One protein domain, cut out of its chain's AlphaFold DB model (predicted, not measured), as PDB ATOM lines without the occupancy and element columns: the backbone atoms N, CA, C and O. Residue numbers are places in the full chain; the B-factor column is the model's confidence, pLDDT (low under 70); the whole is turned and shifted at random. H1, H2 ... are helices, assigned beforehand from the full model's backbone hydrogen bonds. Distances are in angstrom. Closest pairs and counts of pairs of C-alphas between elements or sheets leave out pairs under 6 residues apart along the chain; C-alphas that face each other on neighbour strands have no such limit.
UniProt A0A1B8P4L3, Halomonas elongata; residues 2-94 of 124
ATOM      1  N   ARG A   2      19.760 -46.219  -2.747       66.44
ATOM      2  CA  ARG A   2      18.874 -45.591  -3.753       66.44
ATOM      3  C   ARG A   2      17.386 -45.878  -3.499       66.44
ATOM      4  O   ARG A   2      16.606 -44.946  -3.449       66.44
ATOM      5  N   ASP A   3      17.034 -47.126  -3.190       66.44
ATOM      6  CA  ASP A   3      15.662 -47.526  -2.820       66.44
ATOM      7  C   ASP A   3      15.101 -46.761  -1.598       66.44
ATOM      8  O   ASP A   3      13.963 -46.304  -1.594       66.44
ATOM      9  N   ALA A   4      15.945 -46.515  -0.588       68.19
ATOM     10  CA  ALA A   4      15.561 -45.757   0.603       68.19
ATOM     11  C   ALA A   4      15.365 -44.256   0.321       68.19
ATOM     12  O   ALA A   4      14.563 -43.608   0.991       68.19
ATOM     13  N   LEU A   5      16.095 -43.707  -0.658       67.94
ATOM     14  CA  LEU A   5      15.904 -42.337  -1.138       67.94
ATOM     15  C   LEU A   5      14.674 -42.232  -2.046       67.94
ATOM     16  O   LEU A   5      13.983 -41.227  -1.978       67.94
ATOM     17  N   ASP A   6      14.359 -43.270  -2.827       67.56
ATOM     18  CA  ASP A   6      13.192 -43.320  -3.721       67.56
ATOM     19  C   ASP A   6      11.860 -43.274  -2.954       67.56
ATOM     20  O   ASP A   6      10.907 -42.637  -3.394       67.56
ATOM     21  N   GLY A   7      11.810 -43.884  -1.764       65.69
ATOM     22  CA  GLY A   7      10.643 -43.835  -0.874       65.69
ATOM     23  C   GLY A   7      10.465 -42.513  -0.113       65.69
ATOM     24  O   GLY A   7       9.469 -42.336   0.591       65.69
ATOM     25  N   ALA A   8      11.417 -41.582  -0.210       70.19
ATOM     26  CA  ALA A   8      11.381 -40.325   0.523       70.19
ATOM     27  C   ALA A   8      10.681 -39.218  -0.285       70.19
ATOM     28  O   ALA A   8      11.327 -38.342  -0.846       70.19
ATOM     29  N   GLU A   9       9.346 -39.190  -0.249       64.88
ATOM     30  CA  GLU A   9       8.472 -38.262  -1.007       64.88
ATOM     31  C   GLU A   9       8.745 -36.752  -0.796       64.88
ATOM     32  O   GLU A   9       8.158 -35.896  -1.456       64.88
ATOM     33  N   LYS A  10       9.574 -36.390   0.193       70.50
ATOM     34  CA  LYS A  10       9.911 -35.000   0.552       70.50
ATOM     35  C   LYS A  10      11.253 -34.527  -0.020       70.50
ATOM     36  O   LYS A  10      11.604 -33.363   0.208       70.50
ATOM     37  N   LEU A  11      11.994 -35.414  -0.679       74.50
ATOM     38  CA  LEU A  11      13.258 -35.132  -1.350       74.50
ATOM     39  C   LEU A  11      13.030 -34.811  -2.823       74.50
ATOM     40  O   LEU A  11      12.085 -35.300  -3.438       74.50
ATOM     41  N   GLU A  12      13.913 -33.991  -3.382       76.88
ATOM     42  CA  GLU A  12      13.974 -33.837  -4.831       76.88
ATOM     43  C   GLU A  12      14.759 -35.011  -5.409       76.88
ATOM     44  O   GLU A  12      15.933 -35.210  -5.089       76.88
ATOM     45  N   HIS A  13      14.064 -35.805  -6.223       76.94
ATOM     46  CA  HIS A  13      14.570 -37.034  -6.820       76.94
ATOM     47  C   HIS A  13      15.410 -36.765  -8.085       76.94
ATOM     48  O   HIS A  13      15.166 -37.363  -9.131       76.94
ATOM     49  N   ASP A  14      16.362 -35.832  -8.013       74.75
ATOM     50  CA  ASP A  14      17.181 -35.385  -9.153       74.75
ATOM     51  C   ASP A  14      18.031 -36.539  -9.723       74.75
ATOM     52  O   ASP A  14      18.156 -36.728 -10.931       74.75
ATOM     53  N   THR A  15      18.518 -37.426  -8.850       73.44
ATOM     54  CA  THR A  15      19.293 -38.616  -9.236       73.44
ATOM     55  C   THR A  15      18.453 -39.766  -9.793       73.44
ATOM     56  O   THR A  15      19.013 -40.759 -10.264       73.44
ATOM     57  N   ARG A  16      17.118 -39.671  -9.751       74.31
ATOM     58  CA  ARG A  16      16.214 -40.693 -10.306       74.31
ATOM     59  C   ARG A  16      16.196 -40.666 -11.833       74.31
ATOM     60  O   ARG A  16      15.981 -41.702 -12.458       74.31
ATOM     61  N   GLU A  17      16.446 -39.496 -12.414       76.44
ATOM     62  CA  GLU A  17      16.550 -39.294 -13.862       76.44
ATOM     63  C   GLU A  17      17.989 -39.470 -14.379       76.44
ATOM     64  O   GLU A  17      18.195 -39.632 -15.580       76.44
ATOM     65  N   LEU A  18      18.979 -39.488 -13.476       79.00
ATOM     66  CA  LEU A  18      20.402 -39.604 -13.797       79.00
ATOM     67  C   LEU A  18      20.902 -41.050 -13.716       79.00
ATOM     68  O   LEU A  18      20.508 -41.844 -12.854       79.00
ATOM     69  N   SER A  19      21.848 -41.381 -14.593       81.94
ATOM     70  CA  SER A  19      22.542 -42.670 -14.529       81.94
ATOM     71  C   SER A  19      23.575 -42.691 -13.401       81.94
ATOM     72  O   SER A  19      24.170 -41.669 -13.070       81.94
ATOM     73  N   ASP A  20      23.875 -43.875 -12.865       81.44
ATOM     74  CA  ASP A  20      24.929 -44.113 -11.866       81.44
ATOM     75  C   ASP A  20      26.251 -43.404 -12.199       81.44
ATOM     76  O   ASP A  20      26.854 -42.756 -11.346       81.44
ATOM     77  N   ALA A  21      26.667 -43.481 -13.464       81.88
ATOM     78  CA  ALA A  21      27.877 -42.833 -13.955       81.88
ATOM     79  C   ALA A  21      27.789 -41.298 -13.931       81.88
ATOM     80  O   ALA A  21      28.771 -40.642 -13.601       81.88
ATOM     81  N   GLU A  22      26.625 -40.721 -14.240       84.19
ATOM     82  CA  GLU A  22      26.420 -39.267 -14.235       84.19
ATOM     83  C   GLU A  22      26.385 -38.713 -12.816       84.19
ATOM     84  O   GLU A  22      26.993 -37.684 -12.538       84.19
ATOM     85  N   ILE A  23      25.738 -39.429 -11.896       83.62
ATOM     86  CA  ILE A  23      25.739 -39.088 -10.471       83.62
ATOM     87  C   ILE A  23      27.180 -39.080  -9.957       83.62
ATOM     88  O   ILE A  23      27.615 -38.123  -9.323       83.62
ATOM     89  N   MET A  24      27.952 -40.119 -10.277       83.75
ATOM     90  CA  MET A  24      29.350 -40.217  -9.868       83.75
ATOM     91  C   MET A  24      30.229 -39.145 -10.526       83.75
ATOM     92  O   MET A  24      31.103 -38.594  -9.859       83.75
ATOM     93  N   ALA A  25      29.961 -38.775 -11.779       85.69
ATOM     94  CA  ALA A  25      30.617 -37.644 -12.431       85.69
ATOM     95  C   ALA A  25      30.304 -36.316 -11.717       85.69
ATOM     96  O   ALA A  25      31.220 -35.543 -11.436       85.69
ATOM     97  N   GLN A  26      29.045 -36.082 -11.327       84.81
ATOM     98  CA  GLN A  26      28.657 -34.907 -10.536       84.81
ATOM     99  C   GLN A  26      29.292 -34.890  -9.137       84.81
ATOM    100  O   GLN A  26      29.614 -33.826  -8.611       84.81
ATOM    101  N   LEU A  27      29.525 -36.064  -8.548       83.75
ATOM    102  CA  LEU A  27      30.236 -36.223  -7.277       83.75
ATOM    103  C   LEU A  27      31.766 -36.106  -7.413       83.75
ATOM    104  O   LEU A  27      32.472 -36.201  -6.409       83.75
ATOM    105  N   GLY A  28      32.299 -35.903  -8.624       83.44
ATOM    106  CA  GLY A  28      33.741 -35.830  -8.882       83.44
ATOM    107  C   GLY A  28      34.460 -37.179  -8.782       83.44
ATOM    108  O   GLY A  28      35.677 -37.227  -8.619       83.44
ATOM    109  N   ARG A  29      33.707 -38.276  -8.862       77.69
ATOM    110  CA  ARG A  29      34.141 -39.672  -8.720       77.69
ATOM    111  C   ARG A  29      33.887 -40.436 -10.028       77.69
ATOM    112  O   ARG A  29      33.370 -41.552 -10.030       77.69
ATOM    113  N   GLU A  30      34.187 -39.800 -11.161       79.50
ATOM    114  CA  GLU A  30      33.938 -40.353 -12.497       79.50
ATOM    115  C   GLU A  30      34.652 -41.704 -12.686       79.50
ATOM    116  O   GLU A  30      35.841 -41.844 -12.403       79.50
ATOM    117  N   GLY A  31      33.914 -42.715 -13.153       75.50
ATOM    118  CA  GLY A  31      34.431 -44.072 -13.360       75.50
ATOM    119  C   GLY A  31      34.438 -44.965 -12.113       75.50
ATOM    120  O   GLY A  31      34.774 -46.145 -12.220       75.50
ATOM    121  N   GLU A  32      34.037 -44.454 -10.946       77.00
ATOM    122  CA  GLU A  32      33.879 -45.263  -9.738       77.00
ATOM    123  C   GLU A  32      32.440 -45.790  -9.601       77.00
ATOM    124  O   GLU A  32      31.471 -45.103  -9.917       77.00
ATOM    125  N   HIS A  33      32.280 -47.025  -9.112       76.56
ATOM    126  CA  HIS A  33      30.953 -47.600  -8.872       76.56
ATOM    127  C   HIS A  33      30.288 -46.965  -7.637       76.56
ATOM    128  O   HIS A  33      30.926 -46.923  -6.582       76.56
ATOM    129  N   PRO A  34      29.017 -46.525  -7.724       73.00
ATOM    130  CA  PRO A  34      28.294 -45.935  -6.593       73.00
ATOM    131  C   PRO A  34      27.958 -46.944  -5.484       73.00
ATOM    132  O   PRO A  34      27.787 -46.575  -4.321       73.00
ATOM    133  N   GLU A  35      27.853 -48.232  -5.815       68.25
ATOM    134  CA  GLU A  35      27.529 -49.275  -4.843       68.25
ATOM    135  C   GLU A  35      28.679 -49.504  -3.849       68.25
ATOM    136  O   GLU A  35      29.837 -49.660  -4.227       68.25
ATOM    137  N   GLY A  36      28.353 -49.515  -2.551       70.00
ATOM    138  CA  GLY A  36      29.314 -49.764  -1.470       70.00
ATOM    139  C   GLY A  36      30.191 -48.572  -1.067       70.00
ATOM    140  O   GLY A  36      31.032 -48.729  -0.185       70.00
ATOM    141  N   ARG A  37      30.000 -47.390  -1.672       74.75
ATOM    142  CA  ARG A  37      30.760 -46.164  -1.346       74.75
ATOM    143  C   ARG A  37      30.011 -45.157  -0.498       74.75
ATOM    144  O   ARG A  37      30.627 -44.310   0.137       74.75
ATOM    145  N   PHE A  38      28.691 -45.234  -0.499       81.00
ATOM    146  CA  PHE A  38      27.879 -44.376   0.341       81.00
ATOM    147  C   PHE A  38      27.670 -45.040   1.692       81.00
ATOM    148  O   PHE A  38      27.200 -46.180   1.769       81.00
ATOM    149  N   PHE A  39      28.020 -44.320   2.752       79.44
ATOM    150  CA  PHE A  39      27.844 -44.817   4.103       79.44
ATOM    151  C   PHE A  39      26.340 -44.843   4.457       79.44
ATOM    152  O   PHE A  39      25.655 -43.834   4.296       79.44
ATOM    153  N   PRO A  40      25.773 -45.986   4.888       74.00
ATOM    154  CA  PRO A  40      24.365 -46.061   5.260       74.00
ATOM    155  C   PRO A  40      24.168 -45.501   6.676       74.00
ATOM    156  O   PRO A  40      24.281 -46.229   7.658       74.00
ATOM    157  N   ASP A  41      23.864 -44.210   6.778       75.94
ATOM    158  CA  ASP A  41      23.615 -43.519   8.050       75.94
ATOM    159  C   ASP A  41      22.304 -42.721   8.042       75.94
ATOM    160  O   ASP A  41      21.596 -42.623   7.034       75.94
ATOM    161  N   THR A  42      21.959 -42.144   9.194       77.69
ATOM    162  CA  THR A  42      20.777 -41.290   9.328       77.69
ATOM    163  C   THR A  42      21.087 -39.861   8.882       77.69
ATOM    164  O   THR A  42      21.517 -39.020   9.674       77.69
ATOM    165  N   TYR A  43      20.800 -39.551   7.618       79.94
ATOM    166  CA  TYR A  43      20.956 -38.201   7.073       79.94
ATOM    167  C   TYR A  43      19.732 -37.331   7.368       79.94
ATOM    168  O   TYR A  43      18.598 -37.672   7.026       79.94
ATOM    169  N   ARG A  44      19.957 -36.177   8.006       80.25
ATOM    170  CA  ARG A  44      18.912 -35.172   8.234       80.25
ATOM    171  C   ARG A  44      18.910 -34.172   7.088       80.25
ATOM    172  O   ARG A  44      19.863 -33.416   6.926       80.25
ATOM    173  N   TYR A  45      17.809 -34.123   6.356       80.19
ATOM    174  CA  TYR A  45      17.607 -33.205   5.243       80.19
ATOM    175  C   TYR A  45      16.414 -32.283   5.495       80.19
ATOM    176  O   TYR A  45      15.552 -32.533   6.342       80.19
ATOM    177  N   ARG A  46      16.395 -31.170   4.764       81.19
ATOM    178  CA  ARG A  46      15.303 -30.192   4.774       81.19
ATOM    179  C   ARG A  46      14.365 -30.504   3.608       81.19
ATOM    180  O   ARG A  46      14.738 -31.218   2.684       81.19
ATOM    181  N   LYS A  47      13.151 -29.956   3.631       77.31
ATOM    182  CA  LYS A  47      12.241 -30.059   2.482       77.31
ATOM    183  C   LYS A  47      12.855 -29.323   1.280       77.31
ATOM    184  O   LYS A  47      13.217 -28.159   1.445       77.31
ATOM    185  N   GLY A  48      12.931 -29.979   0.121       78.12
ATOM    186  CA  GLY A  48      13.550 -29.417  -1.092       78.12
ATOM    187  C   GLY A  48      15.076 -29.540  -1.135       78.12
ATOM    188  O   GLY A  48      15.744 -28.687  -1.698       78.12
ATOM    189  N   VAL A  49      15.640 -30.533  -0.445       83.81
ATOM    190  CA  VAL A  49      17.036 -30.939  -0.652       83.81
ATOM    191  C   VAL A  49      17.058 -31.996  -1.752       83.81
ATOM    192  O   VAL A  49      16.214 -32.898  -1.740       83.81
ATOM    193  N   SER A  50      18.018 -31.891  -2.666       84.25
ATOM    194  CA  SER A  50      18.269 -32.891  -3.702       84.25
ATOM    195  C   SER A  50      18.914 -34.138  -3.106       84.25
ATOM    196  O   SER A  50      19.809 -34.061  -2.261       84.25
ATOM    197  N   ASP A  51      18.487 -35.302  -3.578       83.88
ATOM    198  CA  ASP A  51      19.094 -36.586  -3.228       83.88
ATOM    199  C   ASP A  51      20.610 -36.637  -3.508       83.88
ATOM    200  O   ASP A  51      21.354 -37.219  -2.717       83.88
ATOM    201  N   LEU A  52      21.086 -35.937  -4.541       84.69
ATOM    202  CA  LEU A  52      22.500 -35.768  -4.873       84.69
ATOM    203  C   LEU A  52      23.306 -35.158  -3.722       84.69
ATOM    204  O   LEU A  52      24.437 -35.567  -3.462       84.69
ATOM    205  N   GLU A  53      22.716 -34.217  -2.988       85.94
ATOM    206  CA  GLU A  53      23.372 -33.560  -1.862       85.94
ATOM    207  C   GLU A  53      23.496 -34.512  -0.664       85.94
ATOM    208  O   GLU A  53      24.528 -34.536   0.009       85.94
ATOM    209  N   ILE A  54      22.500 -35.383  -0.455       85.69
ATOM    210  CA  ILE A  54      22.593 -36.469   0.533       85.69
ATOM    211  C   ILE A  54      23.649 -37.495   0.120       85.69
ATOM    212  O   ILE A  54      24.442 -37.923   0.957       85.69
ATOM    213  N   LEU A  55      23.689 -37.890  -1.156       83.88
ATOM    214  CA  LEU A  55      24.701 -38.820  -1.666       83.88
ATOM    215  C   LEU A  55      26.112 -38.261  -1.473       83.88
ATOM    216  O   LEU A  55      27.003 -38.977  -1.018       83.88
ATOM    217  N   ARG A  56      26.298 -36.967  -1.738       86.56
ATOM    218  CA  ARG A  56      27.556 -36.270  -1.480       86.56
ATOM    219  C   ARG A  56      27.935 -36.325  -0.001       86.56
ATOM    220  O   ARG A  56      29.041 -36.752   0.317       86.56
ATOM    221  N   GLN A  57      27.011 -35.983   0.898       87.12
ATOM    222  CA  GLN A  57      27.247 -36.075   2.341       87.12
ATOM    223  C   GLN A  57      27.610 -37.496   2.774       87.12
ATOM    224  O   GLN A  57      28.484 -37.679   3.617       87.12
ATOM    225  N   ALA A  58      26.957 -38.508   2.205       86.00
ATOM    226  CA  ALA A  58      27.234 -39.899   2.529       86.00
ATOM    227  C   ALA A  58      28.607 -40.368   2.047       86.00
ATOM    228  O   ALA A  58      29.246 -41.176   2.723       86.00
ATOM    229  N   LEU A  59      29.062 -39.845   0.909       86.19
ATOM    230  CA  LEU A  59      30.393 -40.096   0.376       86.19
ATOM    231  C   LEU A  59      31.470 -39.401   1.220       86.19
ATOM    232  O   LEU A  59      32.419 -40.052   1.645       86.19
ATOM    233  N   GLU A  60      31.277 -38.124   1.558       85.69
ATOM    234  CA  GLU A  60      32.178 -37.383   2.454       85.69
ATOM    235  C   GLU A  60      32.285 -38.081   3.823       85.69
ATOM    236  O   GLU A  60      33.385 -38.297   4.325       85.69
ATOM    237  N   ARG A  61      31.160 -38.553   4.380       83.94
ATOM    238  CA  ARG A  61      31.126 -39.327   5.633       83.94
ATOM    239  C   ARG A  61      31.940 -40.620   5.547       83.94
ATOM    240  O   ARG A  61      32.582 -41.008   6.522       83.94
ATOM    241  N   MET A  62      31.879 -41.302   4.404       82.25
ATOM    242  CA  MET A  62      32.642 -42.524   4.157       82.25
ATOM    243  C   MET A  62      34.144 -42.231   4.150       82.25
ATOM    244  O   MET A  62      34.892 -42.919   4.840       82.25
ATOM    245  N   ASP A  63      34.573 -41.187   3.430       81.69
ATOM    246  CA  ASP A  63      35.966 -40.724   3.401       81.69
ATOM    247  C   ASP A  63      36.455 -40.305   4.805       81.69
ATOM    248  O   ASP A  63      37.552 -40.683   5.213       81.69
ATOM    249  N   GLU A  64      35.634 -39.600   5.593       82.12
ATOM    250  CA  GLU A  64      35.959 -39.249   6.984       82.12
ATOM    251  C   GLU A  64      36.158 -40.491   7.864       82.12
ATOM    252  O   GLU A  64      37.120 -40.570   8.628       82.12
ATOM    253  N   ARG A  65      35.253 -41.474   7.767       77.56
ATOM    254  CA  ARG A  65      35.338 -42.727   8.531       77.56
ATOM    255  C   ARG A  65      36.562 -43.543   8.130       77.56
ATOM    256  O   ARG A  65      37.243 -44.069   9.006       77.56
ATOM    257  N   LEU A  66      36.860 -43.601   6.835       74.81
ATOM    258  CA  LEU A  66      38.077 -44.195   6.289       74.81
ATOM    259  C   LEU A  66      39.328 -43.525   6.859       74.81
ATOM    260  O   LEU A  66      40.219 -44.213   7.344       74.81
ATOM    261  N   ALA A  67      39.381 -42.193   6.839       77.00
ATOM    262  CA  ALA A  67      40.515 -41.432   7.348       77.00
ATOM    263  C   ALA A  67      40.700 -41.610   8.864       77.00
ATOM    264  O   ALA A  67      41.828 -41.796   9.321       77.00
ATOM    265  N   ALA A  68      39.610 -41.603   9.637       75.56
ATOM    266  CA  ALA A  68      39.640 -41.846  11.079       75.56
ATOM    267  C   ALA A  68      40.139 -43.264  11.398       75.56
ATOM    268  O   ALA A  68      41.129 -43.415  12.108       75.56
ATOM    269  N   ALA A  69      39.542 -44.290  10.781       70.88
ATOM    270  CA  ALA A  69      39.963 -45.681  10.943       70.88
ATOM    271  C   ALA A  69      41.424 -45.899  10.520       70.88
ATOM    272  O   ALA A  69      42.166 -46.642  11.157       70.88
ATOM    273  N   TRP A  70      41.862 -45.221   9.458       69.00
ATOM    274  CA  TRP A  70      43.248 -45.260   9.005       69.00
ATOM    275  C   TRP A  70      44.212 -44.583   9.979       69.00
ATOM    276  O   TRP A  70      45.351 -45.024  10.113       69.00
ATOM    277  N   SER A  71      43.776 -43.526  10.664       68.69
ATOM    278  CA  SER A  71      44.566 -42.875  11.709       68.69
ATOM    279  C   SER A  71      44.625 -43.699  12.998       68.69
ATOM    280  O   SER A  71      45.607 -43.590  13.725       68.69
ATOM    281  N   GLU A  72      43.594 -44.497  13.288       67.94
ATOM    282  CA  GLU A  72      43.511 -45.371  14.469       67.94
ATOM    283  C   GLU A  72      44.110 -46.768  14.244       67.94
ATOM    284  O   GLU A  72      44.189 -47.569  15.178       67.94
ATOM    285  N   ARG A  73      44.548 -47.089  13.019       65.00
ATOM    286  CA  ARG A  73      45.161 -48.387  12.726       65.00
ATOM    287  C   ARG A  73      46.429 -48.580  13.562       65.00
ATOM    288  O   ARG A  73      47.276 -47.691  13.651       65.00
ATOM    289  N   ALA A  74      46.595 -49.777  14.119       58.09
ATOM    290  CA  ALA A  74      47.872 -50.183  14.689       58.09
ATOM    291  C   ALA A  74      48.932 -50.253  13.573       58.09
ATOM    292  O   ALA A  74      48.651 -50.748  12.480       58.09
ATOM    293  N   GLU A  75      50.147 -49.776  13.851       56.41
ATOM    294  CA  GLU A  75      51.255 -49.668  12.885       56.41
ATOM    295  C   GLU A  75      51.736 -51.024  12.314       56.41
ATOM    296  O   GLU A  75      52.523 -51.044  11.374       56.41
ATOM    297  N   ASP A  76      51.231 -52.147  12.835       52.38
ATOM    298  CA  ASP A  76      51.678 -53.517  12.531       52.38
ATOM    299  C   ASP A  76      50.663 -54.338  11.704       52.38
ATOM    300  O   ASP A  76      50.623 -55.563  11.768       52.38
ATOM    301  N   LEU A  77      49.788 -53.681  10.935       56.12
ATOM    302  CA  LEU A  77      48.802 -54.365  10.090       56.12
ATOM    303  C   LEU A  77      49.244 -54.380   8.614       56.12
ATOM    304  O   LEU A  77      49.364 -53.308   8.013       56.12
ATOM    305  N   PRO A  78      49.427 -55.563   7.988       60.88
ATOM    306  CA  PRO A  78      49.737 -55.692   6.564       60.88
ATOM    307  C   PRO A  78      48.466 -55.502   5.722       60.88
ATOM    308  O   PRO A  78      48.011 -56.420   5.047       60.88
ATOM    309  N   LEU A  79      47.845 -54.326   5.814       57.25
ATOM    310  CA  LEU A  79      46.667 -53.969   5.024       57.25
ATOM    311  C   LEU A  79      47.107 -53.174   3.800       57.25
ATOM    312  O   LEU A  79      47.741 -52.124   3.921       57.25
ATOM    313  N   GLU A  80      46.755 -53.679   2.621       57.34
ATOM    314  CA  GLU A  80      47.178 -53.113   1.342       57.34
ATOM    315  C   GLU A  80      46.224 -52.013   0.861       57.34
ATOM    316  O   GLU A  80      46.627 -51.138   0.092       57.34
ATOM    317  N   THR A  81      44.972 -52.001   1.348       59.91
ATOM    318  CA  THR A  81      43.970 -51.017   0.926       59.91
ATOM    319  C   THR A  81      43.166 -50.396   2.085       59.91
ATOM    320  O   THR A  81      42.826 -51.074   3.056       59.91
ATOM    321  N   PRO A  82      42.781 -49.105   1.984       61.41
ATOM    322  CA  PRO A  82      41.906 -48.444   2.964       61.41
ATOM    323  C   PRO A  82      40.542 -49.133   3.131       61.41
ATOM    324  O   PRO A  82      39.931 -49.066   4.194       61.41
ATOM    325  N   TYR A  83      40.065 -49.827   2.094       60.09
ATOM    326  CA  TYR A  83      38.795 -50.551   2.114       60.09
ATOM    327  C   TYR A  83      38.817 -51.763   3.063       60.09
ATOM    328  O   TYR A  83      37.829 -52.038   3.738       60.09
ATOM    329  N   GLU A  84      39.951 -52.454   3.190       57.69
ATOM    330  CA  GLU A  84      40.097 -53.567   4.140       57.69
ATOM    331  C   GLU A  84      40.153 -53.084   5.595       57.69
ATOM    332  O   GLU A  84      39.638 -53.749   6.497       57.69
ATOM    333  N   ALA A  85      40.682 -51.879   5.830       57.78
ATOM    334  CA  ALA A  85      40.607 -51.228   7.139       57.78
ATOM    335  C   ALA A  85      39.151 -50.918   7.546       57.78
ATOM    336  O   ALA A  85      38.812 -50.989   8.725       57.78
ATOM    337  N   LEU A  86      38.270 -50.656   6.574       54.94
ATOM    338  CA  LEU A  86      36.832 -50.437   6.769       54.94
ATOM    339  C   LEU A  86      36.132 -51.678   7.354       54.94
ATOM    340  O   LEU A  86      35.273 -51.554   8.226       54.94
ATOM    341  N   ILE A  87      36.545 -52.877   6.925       58.69
ATOM    342  CA  ILE A  87      36.023 -54.158   7.430       58.69
ATOM    343  C   ILE A  87      36.447 -54.372   8.889       58.69
ATOM    344  O   ILE A  87      35.615 -54.738   9.721       58.69
ATOM    345  N   LEU A  88      37.714 -54.096   9.214       52.81
ATOM    346  CA  LEU A  88      38.247 -54.219  10.576       52.81
ATOM    347  C   LEU A  88      37.649 -53.181  11.538       52.81
ATOM    348  O   LEU A  88      37.272 -53.531  12.656       52.81
ATOM    349  N   ALA A  89      37.489 -51.931  11.101       52.03
ATOM    350  CA  ALA A  89      36.924 -50.863  11.925       52.03
ATOM    351  C   ALA A  89      35.430 -51.074  12.232       52.03
ATOM    352  O   ALA A  89      35.001 -50.866  13.367       52.03
ATOM    353  N   SER A  90      34.639 -51.566  11.266       48.72
ATOM    354  CA  SER A  90      33.226 -51.910  11.517       48.72
ATOM    355  C   SER A  90      33.068 -53.099  12.484       48.72
ATOM    356  O   SER A  90      32.041 -53.231  13.152       48.72
ATOM    357  N   LEU A  91      34.100 -53.949  12.597       50.50
ATOM    358  CA  LEU A  91      34.158 -55.039  13.571       50.50
ATOM    359  C   LEU A  91      34.480 -54.518  14.985       50.50
ATOM    360  O   LEU A  91      33.833 -54.929  15.946       50.50
ATOM    361  N   VAL A  92      35.418 -53.568  15.102       50.41
ATOM    362  CA  VAL A  92      35.823 -52.953  16.381       50.41
ATOM    363  C   VAL A  92      34.699 -52.123  17.012       50.41
ATOM    364  O   VAL A  92      34.484 -52.245  18.221       50.41
ATOM    365  N   GLU A  93      33.919 -51.356  16.235       49.78
ATOM    366  CA  GLU A  93      32.789 -50.572  16.784       49.78
ATOM    367  C   GLU A  93      31.698 -51.454  17.420       49.78
ATOM    368  O   GLU A  93      30.998 -51.013  18.332       49.78
ATOM    369  N   ARG A  94      31.568 -52.725  17.013       51.50
ATOM    370  CA  ARG A  94      30.624 -53.660  17.648       51.50
ATOM    371  C   ARG A  94      31.156 -54.312  18.924       51.50
ATOM    372  O   ARG A  94      30.346 -54.819  19.693       51.50
TER     373      ARG A  94
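This is residues 2 to 94 of the 124 residues of a protein of Halomonas elongata (UniProt A0A1B8P4L3). What is the main picture? One long helix, H3, makes the long axis, with the short helices H1 and H2 near its first residues and H4 packed about perpendicular on its residues 66 to 70. Two long stretches with no named element, residues 7 to 19 and 27 to 50, join H1, H2 and H3. What is it made of, and how large is it? The 93 printed residues hold four named helices, in the order H1 H2 H3 H4, and no named strand; the class is all helix. The whole is elongated, 47 by 28 by 18 A, and only just loose, close to compact, with a radius of gyration of the C-alphas of 15.3 A.

Where do the first helices lie? H1 is residues 2 to 6, starting at C-alpha 2 at (18.874, -45.591, -3.753). H2 is residues 20 to 26. Where are the longer ones? H3, residues 51 to 72, runs 31.4 A from C-alpha 51 at (19.094, -36.586, -3.228). H4, residues 82 to 94, runs 19.2 A and ends at C-alpha 94 at (30.624, -53.660, 17.648).

What is near the first residues of H3? H1 is close to H3 but not clearly touching; their closest C-alphas, of Leu 5 and Asp 51, are 6.9 A apart. H2 is also close to H3 but not clearly touching, about perpendicular at 82 degrees, with the closest C-alphas, of Ile 23 and Leu 52, 7.3 A apart. What touches H3? H4 touches residues 66 to 70 of H3 alone, about perpendicular at 83 degrees; the closest C-alphas, of Ala 69 and Ala 89, are 6.1 A apart. Which helices are apart? H1 and H2, H1 and H4, and H2 and H4 are apart. What do the backbones show? Every O i to N i+4 pair is within hydrogen-bond range in H1, H2 and H3, and 7 of 9 are in H4.

How far does it reach? The two C-alphas farthest apart, of Glu 9 and Asp 76, are 47.8 A apart. Which links are long? H1 to H2 and H2 to H3 are long links, while H3 to H4 is short; the printed part has no cut. Where is confidence low? The pLDDT is under 70 at residues 2 to 7, 9, 35 and 70 to 94 of this model.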